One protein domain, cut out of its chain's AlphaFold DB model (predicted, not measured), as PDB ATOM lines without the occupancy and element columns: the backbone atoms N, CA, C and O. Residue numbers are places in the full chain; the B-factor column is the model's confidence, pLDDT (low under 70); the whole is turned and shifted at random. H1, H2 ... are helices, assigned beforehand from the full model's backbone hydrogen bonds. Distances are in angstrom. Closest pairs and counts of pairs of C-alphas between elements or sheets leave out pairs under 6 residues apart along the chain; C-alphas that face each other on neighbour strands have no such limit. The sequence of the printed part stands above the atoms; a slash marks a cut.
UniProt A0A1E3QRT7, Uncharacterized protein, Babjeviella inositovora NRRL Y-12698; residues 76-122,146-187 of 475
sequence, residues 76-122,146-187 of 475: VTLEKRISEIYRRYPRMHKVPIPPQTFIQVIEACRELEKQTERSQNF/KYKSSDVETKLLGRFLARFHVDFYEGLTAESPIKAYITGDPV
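Overview. This is residues 76 to 122 and 146 to 187 of the 475 residues of an uncharacterized protein of Babjeviella inositovora NRRL Y-12698 (UniProt A0A1E3QRT7). The long helix H2 runs along the longest axis, and three shorter helices, H1, H3 and H5, lie nearly aligned with it, H5 running the same way as H2 and H1 and H3 opposite ways to it. H1 and H2 make a helical hairpin with the loop of residues 89 to 98 at its turn, while the four-residue H4 lies between H3 and H5 at that same end; H1 and H3 meet H2 over few pairs, and H5 packs on it more fully. The printed part has 89 residues with five named helices, in the order H1, H2, H3, H4, H5, and no named strand; the class is all helix. The whole is compact, with a radius of gyration of the C-alphas of 13.7 A, yet elongated in outline, spanning 46 by 24 by 17 A.

Along the chain. H2, residues 99 to 122, is the longest helix, 35.0 A from C-alpha 99 at (-14.060, 24.041, 59.642) to C-alpha 122 at (-39.686, 17.346, 36.768). H1, residues 76 to 88, is 18.2 A long and begins with C-alpha 76 at (-19.640, 26.603, 37.747). H3 has residues 149 to 164 and is 22.2 A long. H4 has residues 168 to 171 and is 5.5 A long. H5, residues 175 to 183, is 12.0 A long and ends with C-alpha 183 at (-26.026, 14.054, 58.186).

Arrangement. H2 is the hub, touching three other helices. H5 touches H2 at residues 99 to 107 of H2 alone, at a shallow tilt of 8 degrees, the same way; the closest C-alphas, those of Ile 103 and Pro 177, are 5.2 A apart. H1 and H2 form a hairpin at a shallow tilt of 9 degrees, opposite ways. They only just touch, with 3 pairs of C-alphas within 8 A; the closest C-alphas are those of Leu 78 and Ala 108, 7.6 A apart. H2 and H3 also only just touch, with 3 pairs, at a shallow tilt of 13 degrees, opposite ways; the closest C-alphas, those of Glu 113 and Ser 149, are 6.7 A apart. H1 and H3 are near each other, and H3 and H5 are apart. H4 touches no helix, but is close to H2, not clearly touching it, with C-alphas 99 and 171 closest at 6.9 A. In H1, H2, H3 and H5 every O i to N i+4 pair is within hydrogen-bond range; H4 is too short for such a pair.

Size, cuts and confidence. The C-alphas of His 93 and Phe 122 are the two farthest apart, 46.0 A. Residues 123 to 145 are cut out, and C-alphas 122 and 146 are 17.3 A apart across the cut. Of the links that are printed whole, H3 to H4 and H4 to H5 are tight and H1 to H2 is short. The mean pLDDT of the printed part is 77.1; 29 residues are under 70, namely 92 to 93, 146 to 150, 152 to 154 and 156 to 174.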
ATOM      1  N   VAL A  76     -20.717  25.699  38.194       78.50
ATOM      2  CA  VAL A  76     -19.640  26.603  37.747       78.50
ATOM      3  C   VAL A  76     -19.256  27.580  38.859       78.50
ATOM      4  O   VAL A  76     -18.076  27.800  39.125       78.50
ATOM      5  N   THR A  77     -20.244  28.164  39.533       80.81
ATOM      6  CA  THR A  77     -20.013  29.057  40.676       80.81
ATOM      7  C   THR A  77     -19.438  28.298  41.863       80.81
ATOM      8  O   THR A  77     -18.536  28.816  42.511       80.81
ATOM      9  N   LEU A  78     -19.857  27.054  42.110       80.19
ATOM     10  CA  LEU A  78     -19.243  26.207  43.129       80.19
ATOM     11  C   LEU A  78     -17.766  25.932  42.811       80.19
ATOM     12  O   LEU A  78     -16.920  26.124  43.678       80.19
ATOM     13  N   GLU A  79     -17.426  25.553  41.577       80.94
ATOM     14  CA  GLU A  79     -16.029  25.349  41.174       80.94
ATOM     15  C   GLU A  79     -15.198  26.633  41.317       80.94
ATOM     16  O   GLU A  79     -14.070  26.584  41.816       80.94
ATOM     17  N   LYS A  80     -15.764  27.796  40.964       84.44
ATOM     18  CA  LYS A  80     -15.136  29.106  41.204       84.44
ATOM     19  C   LYS A  80     -14.920  29.372  42.694       84.44
ATOM     20  O   LYS A  80     -13.814  29.748  43.065       84.44
ATOM     21  N   ARG A  81     -15.917  29.119  43.551       83.50
ATOM     22  CA  ARG A  81     -15.820  29.289  45.014       83.50
ATOM     23  C   ARG A  81     -14.768  28.361  45.617       83.50
ATOM     24  O   ARG A  81     -13.953  28.798  46.420       83.50
ATOM     25  N   ILE A  82     -14.727  27.096  45.197       82.88
ATOM     26  CA  ILE A  82     -13.691  26.142  45.615       82.88
ATOM     27  C   ILE A  82     -12.311  26.637  45.141       82.88
ATOM     28  O   ILE A  82     -11.354  26.633  45.913       82.88
ATOM     29  N   SER A  83     -12.204  27.131  43.905       85.38
ATOM     30  CA  SER A  83     -10.971  27.726  43.361       85.38
ATOM     31  C   SER A  83     -10.525  28.974  44.123       85.38
ATOM     32  O   SER A  83      -9.333  29.167  44.355       85.38
ATOM     33  N   GLU A  84     -11.462  29.806  44.564       88.75
ATOM     34  CA  GLU A  84     -11.188  30.977  45.389       88.75
ATOM     35  C   GLU A  84     -10.722  30.582  46.794       88.75
ATOM     36  O   GLU A  84      -9.746  31.142  47.292       88.75
ATOM     37  N   ILE A  85     -11.337  29.559  47.399       85.00
ATOM     38  CA  ILE A  85     -10.859  28.962  48.652       85.00
ATOM     39  C   ILE A  85      -9.420  28.463  48.466       85.00
ATOM     40  O   ILE A  85      -8.559  28.785  49.282       85.00
ATOM     41  N   TYR A  86      -9.113  27.766  47.365       81.88
ATOM     42  CA  TYR A  86      -7.741  27.345  47.054       81.88
ATOM     43  C   TYR A  86      -6.772  28.524  46.911       81.88
ATOM     44  O   TYR A  86      -5.626  28.434  47.346       81.88
ATOM     45  N   ARG A  87      -7.217  29.634  46.312       87.69
ATOM     46  CA  ARG A  87      -6.400  30.843  46.161       87.69
ATOM     47  C   ARG A  87      -6.156  31.535  47.502       87.69
ATOM     48  O   ARG A  87      -5.067  32.055  47.726       87.69
ATOM     49  N   ARG A  88      -7.157  31.538  48.385       86.44
ATOM     50  CA  ARG A  88      -7.099  32.165  49.712       86.44
ATOM     51  C   ARG A  88      -6.287  31.353  50.715       86.44
ATOM     52  O   ARG A  88      -5.683  31.939  51.608       86.44
ATOM     53  N   TYR A  89      -6.237  30.035  50.540       83.69
ATOM     54  CA  TYR A  89      -5.489  29.116  51.395       83.69
ATOM     55  C   TYR A  89      -4.509  28.270  50.561       83.69
ATOM     56  O   TYR A  89      -4.750  27.081  50.332       83.69
ATOM     57  N   PRO A  90      -3.396  28.858  50.077       81.44
ATOM     58  CA  PRO A  90      -2.393  28.118  49.324       81.44
ATOM     59  C   PRO A  90      -1.716  27.074  50.216       81.44
ATOM     60  O   PRO A  90      -1.304  27.387  51.335       81.44
ATOM     61  N   ARG A  91      -1.492  25.865  49.680       70.81
ATOM     62  CA  ARG A  91      -0.794  24.758  50.372       70.81
ATOM     63  C   ARG A  91       0.538  25.170  51.015       70.81
ATOM     64  O   ARG A  91       0.935  24.614  52.029       70.81
ATOM     65  N   MET A  92       1.238  26.150  50.443       69.44
ATOM     66  CA  MET A  92       2.565  26.549  50.919       69.44
ATOM     67  C   MET A  92       2.565  27.241  52.290       69.44
ATOM     68  O   MET A  92       3.608  27.280  52.934       69.44
ATOM     69  N   HIS A  93       1.430  27.773  52.758       62.69
ATOM     70  CA  HIS A  93       1.416  28.645  53.938       62.69
ATOM     71  C   HIS A  93       0.958  27.989  55.246       62.69
ATOM     72  O   HIS A  93       0.897  28.687  56.254       62.69
ATOM     73  N   LYS A  94       0.672  26.676  55.279       74.69
ATOM     74  CA  LYS A  94       0.204  25.952  56.488       74.69
ATOM     75  C   LYS A  94      -0.948  26.649  57.239       74.69
ATOM     76  O   LYS A  94      -1.118  26.442  58.438       74.69
ATOM     77  N   VAL A  95      -1.729  27.502  56.574       79.62
ATOM     78  CA  VAL A  95      -2.878  28.156  57.206       79.62
ATOM     79  C   VAL A  95      -4.032  27.156  57.183       79.62
ATOM     80  O   VAL A  95      -4.479  26.801  56.089       79.62
ATOM     81  N   PRO A  96      -4.517  26.679  58.345       78.56
ATOM     82  CA  PRO A  96      -5.623  25.738  58.374       78.56
ATOM     83  C   PRO A  96      -6.891  26.423  57.859       78.56
ATOM     84  O   PRO A  96      -7.225  27.540  58.261       78.56
ATOM     85  N   ILE A  97      -7.610  25.748  56.965       82.25
ATOM     86  CA  ILE A  97      -8.913  26.224  56.498       82.25
ATOM     87  C   ILE A  97      -9.911  26.100  57.658       82.25
ATOM     88  O   ILE A  97      -9.985  25.035  58.280       82.25
ATOM     89  N   PRO A  98     -10.710  27.144  57.952       85.94
ATOM     90  CA  PRO A  98     -11.721  27.072  58.996       85.94
ATOM     91  C   PRO A  98     -12.722  25.928  58.746       85.94
ATOM     92  O   PRO A  98     -13.262  25.830  57.639       85.94
ATOM     93  N   PRO A  99     -13.061  25.109  59.763       84.25
ATOM     94  CA  PRO A  99     -14.060  24.041  59.642       84.25
ATOM     95  C   PRO A  99     -15.400  24.516  59.064       84.25
ATOM     96  O   PRO A  99     -16.025  23.808  58.280       84.25
ATOM     97  N   GLN A 100     -15.809  25.749  59.379       88.44
ATOM     98  CA  GLN A 100     -17.050  26.334  58.870       88.44
ATOM     99  C   GLN A 100     -17.054  26.497  57.345       88.44
ATOM    100  O   GLN A 100     -18.088  26.304  56.713       88.44
ATOM    101  N   THR A 101     -15.910  26.825  56.739       86.44
ATOM    102  CA  THR A 101     -15.801  26.945  55.281       86.44
ATOM    103  C   THR A 101     -16.006  25.585  54.616       86.44
ATOM    104  O   THR A 101     -16.674  25.506  53.591       86.44
ATOM    105  N   PHE A 102     -15.510  24.503  55.223       82.00
ATOM    106  CA  PHE A 102     -15.769  23.144  54.743       82.00
ATOM    107  C   PHE A 102     -17.245  22.772  54.829       82.00
ATOM    108  O   PHE A 102     -17.793  22.253  53.861       82.00
ATOM    109  N   ILE A 103     -17.889  23.066  55.959       86.81
ATOM    110  CA  ILE A 103     -19.319  22.803  56.158       86.81
ATOM    111  C   ILE A 103     -20.145  23.550  55.110       86.81
ATOM    112  O   ILE A 103     -20.960  22.931  54.440       86.81
ATOM    113  N   GLN A 104     -19.853  24.832  54.873       88.44
ATOM    114  CA  GLN A 104     -20.525  25.623  53.839       88.44
ATOM    115  C   GLN A 104     -20.349  25.026  52.439       88.44
ATOM    116  O   GLN A 104     -21.296  25.014  51.662       88.44
ATOM    117  N   VAL A 105     -19.158  24.518  52.102       85.94
ATOM    118  CA  VAL A 105     -18.922  23.848  50.811       85.94
ATOM    119  C   VAL A 105     -19.713  22.543  50.715       85.94
ATOM    120  O   VAL A 105     -20.277  22.254  49.665       85.94
ATOM    121  N   ILE A 106     -19.785  21.763  51.794       85.00
ATOM    122  CA  ILE A 106     -20.563  20.519  51.846       85.00
ATOM    123  C   ILE A 106     -22.061  20.807  51.690       85.00
ATOM    124  O   ILE A 106     -22.714  20.188  50.853       85.00
ATOM    125  N   GLU A 107     -22.595  21.760  52.454       88.69
ATOM    126  CA  GLU A 107     -23.994  22.198  52.382       88.69
ATOM    127  C   GLU A 107     -24.337  22.717  50.985       88.69
ATOM    128  O   GLU A 107     -25.353  22.338  50.410       88.69
ATOM    129  N   ALA A 108     -23.439  23.509  50.400       86.62
ATOM    130  CA  ALA A 108     -23.531  23.967  49.027       86.62
ATOM    131  C   ALA A 108     -23.600  22.774  48.049       86.62
ATOM    132  O   ALA A 108     -24.533  22.677  47.256       86.62
ATOM    133  N   CYS A 109     -22.671  21.817  48.109       84.50
ATOM    134  CA  CYS A 109     -22.719  20.628  47.249       84.50
ATOM    135  C   CYS A 109     -24.058  19.874  47.361       84.50
ATOM    136  O   CYS A 109     -24.617  19.471  46.342       84.50
ATOM    137  N   ARG A 110     -24.583  19.725  48.582       85.25
ATOM    138  CA  ARG A 110     -25.849  19.029  48.859       85.25
ATOM    139  C   ARG A 110     -27.064  19.777  48.324       85.25
ATOM    140  O   ARG A 110     -27.976  19.160  47.778       85.25
ATOM    141  N   GLU A 111     -27.064  21.101  48.409       88.19
ATOM    142  CA  GLU A 111     -28.133  21.915  47.837       88.19
ATOM    143  C   GLU A 111     -28.148  21.835  46.298       88.19
ATOM    144  O   GLU A 111     -29.223  21.740  45.705       88.19
ATOM    145  N   LEU A 112     -26.983  21.770  45.633       84.56
ATOM    146  CA  LEU A 112     -26.938  21.522  44.180       84.56
ATOM    147  C   LEU A 112     -27.501  20.151  43.812       84.56
ATOM    148  O   LEU A 112     -28.179  20.015  42.792       84.56
ATOM    149  N   GLU A 113     -27.214  19.134  44.619       84.19
ATOM    150  CA  GLU A 113     -27.720  17.781  44.401       84.19
ATOM    151  C   GLU A 113     -29.247  17.751  44.509       84.19
ATOM    152  O   GLU A 113     -29.913  17.316  43.573       84.19
ATOM    153  N   LYS A 114     -29.806  18.359  45.560       87.06
ATOM    154  CA  LYS A 114     -31.252  18.581  45.719       87.06
ATOM    155  C   LYS A 114     -31.886  19.264  44.515       87.06
ATOM    156  O   LYS A 114     -32.937  18.842  44.035       87.06
ATOM    157  N   GLN A 115     -31.274  20.340  44.025       85.81
ATOM    158  CA  GLN A 115     -31.778  21.063  42.855       85.81
ATOM    159  C   GLN A 115     -31.724  20.200  41.590       85.81
ATOM    160  O   GLN A 115     -32.651  20.231  40.775       85.81
ATOM    161  N   THR A 116     -30.681  19.384  41.450       83.00
ATOM    162  CA  THR A 116     -30.521  18.449  40.331       83.00
ATOM    163  C   THR A 116     -31.571  17.338  40.383       83.00
ATOM    164  O   THR A 116     -32.234  17.089  39.380       83.00
ATOM    165  N   GLU A 117     -31.807  16.733  41.548       83.62
ATOM    166  CA  GLU A 117     -32.848  15.715  41.753       83.62
ATOM    167  C   GLU A 117     -34.254  16.268  41.488       83.62
ATOM    168  O   GLU A 117     -35.054  15.642  40.790       83.62
ATOM    169  N   ARG A 118     -34.551  17.483  41.971       85.12
ATOM    170  CA  ARG A 118     -35.820  18.174  41.678       85.12
ATOM    171  C   ARG A 118     -36.016  18.391  40.178       85.12
ATOM    172  O   ARG A 118     -37.117  18.180  39.678       85.12
ATOM    173  N   SER A 119     -34.954  18.769  39.467       82.00
ATOM    174  CA  SER A 119     -34.993  18.985  38.014       82.00
ATOM    175  C   SER A 119     -35.219  17.673  37.252       82.00
ATOM    176  O   SER A 119     -36.026  17.624  36.324       82.00
ATOM    177  N   GLN A 120     -34.569  16.583  37.673       81.69
ATOM    178  CA  GLN A 120     -34.750  15.255  37.076       81.69
ATOM    179  C   GLN A 120     -36.168  14.710  37.289       81.69
ATOM    180  O   GLN A 120     -36.774  14.201  36.346       81.69
ATOM    181  N   ASN A 121     -36.727  14.881  38.490       82.38
ATOM    182  CA  ASN A 121     -38.105  14.490  38.799       82.38
ATOM    183  C   ASN A 121     -39.153  15.319  38.039       82.38
ATOM    184  O   ASN A 121     -40.280  14.865  37.854       82.38
ATOM    185  N   PHE A 122     -38.806  16.532  37.602       79.12
ATOM    186  CA  PHE A 122     -39.686  17.346  36.768       79.12
ATOM    187  C   PHE A 122     -39.671  16.878  35.306       79.12
ATOM    188  O   PHE A 122     -40.727  16.764  34.690       79.12
ATOM    189  N   LYS A 146     -25.189  14.639  30.527       57.31
ATOM    190  CA  LYS A 146     -24.006  13.781  30.289       57.31
ATOM    191  C   LYS A 146     -23.398  13.134  31.529       57.31
ATOM    192  O   LYS A 146     -22.659  12.164  31.386       57.31
ATOM    193  N   TYR A 147     -23.674  13.644  32.725       57.78
ATOM    194  CA  TYR A 147     -23.084  13.123  33.955       57.78
ATOM    195  C   TYR A 147     -24.181  12.798  34.958       57.78
ATOM    196  O   TYR A 147     -25.014  13.646  35.268       57.78
ATOM    197  N   LYS A 148     -24.163  11.576  35.507       66.81
ATOM    198  CA  LYS A 148     -24.974  11.268  36.686       66.81
ATOM    199  C   LYS A 148     -24.541  12.219  37.805       66.81
ATOM    200  O   LYS A 148     -23.340  12.424  37.985       66.81
ATOM    201  N   SER A 149     -25.492  12.782  38.555       65.06
ATOM    202  CA  SER A 149     -25.215  13.675  39.702       65.06
ATOM    203  C   SER A 149     -24.144  13.077  40.635       65.06
ATOM    204  O   SER A 149     -23.206  13.750  41.072       65.06
ATOM    205  N   SER A 150     -24.186  11.748  40.794       66.94
ATOM    206  CA  SER A 150     -23.208  10.963  41.539       66.94
ATOM    207  C   SER A 150     -21.758  11.092  41.039       66.94
ATOM    208  O   SER A 150     -20.814  11.054  41.827       66.94
ATOM    209  N   ASP A 151     -21.523  11.252  39.743       72.12
ATOM    210  CA  ASP A 151     -20.168  11.312  39.190       72.12
ATOM    211  C   ASP A 151     -19.547  12.695  39.378       72.12
ATOM    212  O   ASP A 151     -18.334  12.819  39.569       72.12
ATOM    213  N   VAL A 152     -20.378  13.739  39.357       65.12
ATOM    214  CA  VAL A 152     -19.944  15.129  39.529       65.12
ATOM    215  C   VAL A 152     -19.498  15.367  40.965       65.12
ATOM    216  O   VAL A 152     -18.405  15.890  41.175       65.12
ATOM    217  N   GLU A 153     -20.265  14.899  41.953       68.06
ATOM    218  CA  GLU A 153     -19.828  14.937  43.350       68.06
ATOM    219  C   GLU A 153     -18.595  14.057  43.566       68.06
ATOM    220  O   GLU A 153     -17.646  14.507  44.191       68.06
ATOM    221  N   THR A 154     -18.526  12.846  42.999       68.25
ATOM    222  CA  THR A 154     -17.334  11.990  43.157       68.25
ATOM    223  C   THR A 154     -16.081  12.665  42.601       68.25
ATOM    224  O   THR A 154     -15.017  12.599  43.211       68.25
ATOM    225  N   LYS A 155     -16.190  13.377  41.476       71.94
ATOM    226  CA  LYS A 155     -15.073  14.150  40.926       71.94
ATOM    227  C   LYS A 155     -14.767  15.394  41.751       71.94
ATOM    228  O   LYS A 155     -13.591  15.667  41.964       71.94
ATOM    229  N   LEU A 156     -15.770  16.144  42.205       65.94
ATOM    230  CA  LEU A 156     -15.565  17.368  42.985       65.94
ATOM    231  C   LEU A 156     -15.064  17.060  44.389       65.94
ATOM    232  O   LEU A 156     -14.012  17.555  44.770       65.94
ATOM    233  N   LEU A 157     -15.764  16.199  45.121       68.44
ATOM    234  CA  LEU A 157     -15.396  15.737  46.450       68.44
ATOM    235  C   LEU A 157     -14.115  14.908  46.397       68.44
ATOM    236  O   LEU A 157     -13.233  15.124  47.210       68.44
ATOM    237  N   GLY A 158     -13.948  14.030  45.407       68.31
ATOM    238  CA  GLY A 158     -12.708  13.277  45.217       68.31
ATOM    239  C   GLY A 158     -11.520  14.189  44.922       68.31
ATOM    240  O   GLY A 158     -10.477  14.039  45.545       68.31
ATOM    241  N   ARG A 159     -11.666  15.200  44.050       67.00
ATOM    242  CA  ARG A 159     -10.626  16.226  43.842       67.00
ATOM    243  C   ARG A 159     -10.408  17.055  45.097       67.00
ATOM    244  O   ARG A 159      -9.269  17.371  45.403       67.00
ATOM    245  N   PHE A 160     -11.461  17.399  45.821       65.69
ATOM    246  CA  PHE A 160     -11.370  18.187  47.039       65.69
ATOM    247  C   PHE A 160     -10.617  17.427  48.139       65.69
ATOM    248  O   PHE A 160      -9.605  17.916  48.634       65.69
ATOM    249  N   LEU A 161     -11.027  16.193  48.424       66.88
ATOM    250  CA  LEU A 161     -10.409  15.284  49.388       66.88
ATOM    251  C   LEU A 161      -8.983  14.911  48.973       66.88
ATOM    252  O   LEU A 161      -8.063  15.083  49.764       66.88
ATOM    253  N   ALA A 162      -8.750  14.502  47.720       64.81
ATOM    254  CA  ALA A 162      -7.413  14.151  47.232       64.81
ATOM    255  C   ALA A 162      -6.456  15.353  47.220       64.81
ATOM    256  O   ALA A 162      -5.255  15.210  47.457       64.81
ATOM    257  N   ARG A 163      -6.962  16.564  46.954       62.44
ATOM    258  CA  ARG A 163      -6.138  17.777  46.885       62.44
ATOM    259  C   ARG A 163      -5.945  18.437  48.250       62.44
ATOM    260  O   ARG A 163      -4.981  19.184  48.401       62.44
ATOM    261  N   PHE A 164      -6.760  18.123  49.248       58.31
ATOM    262  CA  PHE A 164      -6.485  18.517  50.624       58.31
ATOM    263  C   PHE A 164      -5.843  17.405  51.459       58.31
ATOM    264  O   PHE A 164      -5.346  17.722  52.521       58.31
ATOM    265  N   HIS A 165      -5.734  16.165  50.976       58.91
ATOM    266  CA  HIS A 165      -5.328  14.935  51.687       58.91
ATOM    267  C   HIS A 165      -4.114  14.985  52.655       58.91
ATOM    268  O   HIS A 165      -3.899  14.036  53.401       58.91
ATOM    269  N   VAL A 166      -3.298  16.040  52.662       54.69
ATOM    270  CA  VAL A 166      -2.206  16.233  53.633       54.69
ATOM    271  C   VAL A 166      -2.577  17.288  54.688       54.69
ATOM    272  O   VAL A 166      -2.513  16.991  55.875       54.69
ATOM    273  N   ASP A 167      -3.075  18.458  54.278       53.50
ATOM    274  CA  ASP A 167      -3.431  19.570  55.184       53.50
ATOM    275  C   ASP A 167      -4.881  19.490  55.714       53.50
ATOM    276  O   ASP A 167      -5.228  20.079  56.737       53.50
ATOM    277  N   PHE A 168      -5.739  18.721  55.031       54.03
ATOM    278  CA  PHE A 168      -7.135  18.460  55.395       54.03
ATOM    279  C   PHE A 168      -7.221  17.860  56.786       54.03
ATOM    280  O   PHE A 168      -8.082  18.248  57.558       54.03
ATOM    281  N   TYR A 169      -6.339  16.915  57.116       56.09
ATOM    282  CA  TYR A 169      -6.511  16.055  58.284       56.09
ATOM    283  C   TYR A 169      -6.040  16.665  59.598       56.09
ATOM    284  O   TYR A 169      -6.515  16.232  60.646       56.09
ATOM    285  N   GLU A 170      -5.180  17.685  59.565       57.69
ATOM    286  CA  GLU A 170      -4.892  18.474  60.766       57.69
ATOM    287  C   GLU A 170      -6.088  19.377  61.114       57.69
ATOM    288  O   GLU A 170      -6.490  19.439  62.278       57.69
ATOM    289  N   GLY A 171      -6.744  19.976  60.108       54.66
ATOM    290  CA  GLY A 171      -7.965  20.780  60.282       54.66
ATOM    291  C   GLY A 171      -9.249  19.966  60.522       54.66
ATOM    292  O   GLY A 171     -10.116  20.397  61.281       54.66
ATOM    293  N   LEU A 172      -9.361  18.763  59.944       52.12
ATOM    294  CA  LEU A 172     -10.472  17.816  60.149       52.12
ATOM    295  C   LEU A 172     -10.376  17.002  61.436       52.12
ATOM    296  O   LEU A 172     -11.216  16.135  61.679       52.12
ATOM    297  N   THR A 173      -9.403  17.288  62.300       54.88
ATOM    298  CA  THR A 173      -9.549  16.881  63.703       54.88
ATOM    299  C   THR A 173     -10.860  17.409  64.303       54.88
ATOM    300  O   THR A 173     -11.389  16.795  65.221       54.88
ATOM    301  N   ALA A 174     -11.435  18.484  63.746       65.25
ATOM    302  CA  ALA A 174     -12.806  18.874  64.022       65.25
ATOM    303  C   ALA A 174     -13.790  17.855  63.417       65.25
ATOM    304  O   ALA A 174     -13.935  17.770  62.204       65.25
ATOM    305  N   GLU A 175     -14.540  17.128  64.248       77.06
ATOM    306  CA  GLU A 175     -15.606  16.202  63.809       77.06
ATOM    307  C   GLU A 175     -16.719  16.860  62.987       77.06
ATOM    308  O   GLU A 175     -17.469  16.185  62.278       77.06
ATOM    309  N   SER A 176     -16.863  18.177  63.128       85.62
ATOM    310  CA  SER A 176     -18.004  18.938  62.633       85.62
ATOM    311  C   SER A 176     -18.233  18.796  61.116       85.62
ATOM    312  O   SER A 176     -19.367  18.492  60.744       85.62
ATOM    313  N   PRO A 177     -17.219  18.889  60.226       86.94
ATOM    314  CA  PRO A 177     -17.423  18.755  58.783       86.94
ATOM    315  C   PRO A 177     -17.773  17.331  58.347       86.94
ATOM    316  O   PRO A 177     -18.639  17.163  57.495       86.94
ATOM    317  N   ILE A 178     -17.154  16.296  58.935       88.19
ATOM    318  CA  ILE A 178     -17.495  14.905  58.583       88.19
ATOM    319  C   ILE A 178     -18.920  14.598  59.040       88.19
ATOM    320  O   ILE A 178     -19.699  14.004  58.297       88.19
ATOM    321  N   LYS A 179     -19.287  15.041  60.247       92.38
ATOM    322  CA  LYS A 179     -20.651  14.896  60.748       92.38
ATOM    323  C   LYS A 179     -21.643  15.596  59.819       92.38
ATOM    324  O   LYS A 179     -22.596  14.950  59.406       92.38
ATOM    325  N   ALA A 180     -21.376  16.848  59.438       90.31
ATOM    326  CA  ALA A 180     -22.211  17.608  58.507       90.31
ATOM    327  C   ALA A 180     -22.337  16.925  57.134       90.31
ATOM    328  O   ALA A 180     -23.424  16.889  56.570       90.31
ATOM    329  N   TYR A 181     -21.257  16.324  56.625       90.12
ATOM    330  CA  TYR A 181     -21.287  15.551  55.380       90.12
ATOM    331  C   TYR A 181     -22.191  14.319  55.471       90.12
ATOM    332  O   TYR A 181     -22.963  14.061  54.551       90.12
ATOM    333  N   ILE A 182     -22.109  13.575  56.576       92.38
ATOM    334  CA  ILE A 182     -22.868  12.337  56.794       92.38
ATOM    335  C   ILE A 182     -24.347  12.622  57.072       92.38
ATOM    336  O   ILE A 182     -25.206  11.877  56.613       92.38
ATOM    337  N   THR A 183     -24.648  13.674  57.835       94.44
ATOM    338  CA  THR A 183     -26.026  14.054  58.186       94.44
ATOM    339  C   THR A 183     -26.661  15.013  57.184       94.44
ATOM    340  O   THR A 183     -27.800  15.424  57.391       94.44
ATOM    341  N   GLY A 184     -25.922  15.412  56.147       91.75
ATOM    342  CA  GLY A 184     -26.413  16.286  55.094       91.75
ATOM    343  C   GLY A 184     -27.581  15.648  54.348       91.75
ATOM    344  O   GLY A 184     -27.660  14.430  54.216       91.75
ATOM    345  N   ASP A 185     -28.489  16.492  53.874       90.62
ATOM    346  CA  ASP A 185     -29.629  16.098  53.053       90.62
ATOM    347  C   ASP A 185     -29.411  16.698  51.650       90.62
ATOM    348  O   ASP A 185     -29.270  17.925  51.568       90.62
ATOM    349  N   PRO A 186     -29.334  15.896  50.572       90.06
ATOM    350  CA  PRO A 186     -29.620  14.461  50.528       90.06
ATOM    351  C   PRO A 186     -28.498  13.619  51.150       90.06
ATOM    352  O   PRO A 186     -27.332  14.016  51.188       90.06
ATOM    353  N   VAL A 187     -28.868  12.456  51.686       90.75
ATOM    354  CA  VAL A 187     -27.926  11.578  52.392       90.75
ATOM    355  C   VAL A 187     -26.905  11.010  51.398       90.75
ATOM    356  O   VAL A 187     -27.311  10.493  50.354       90.75
TER     357      VAL A 187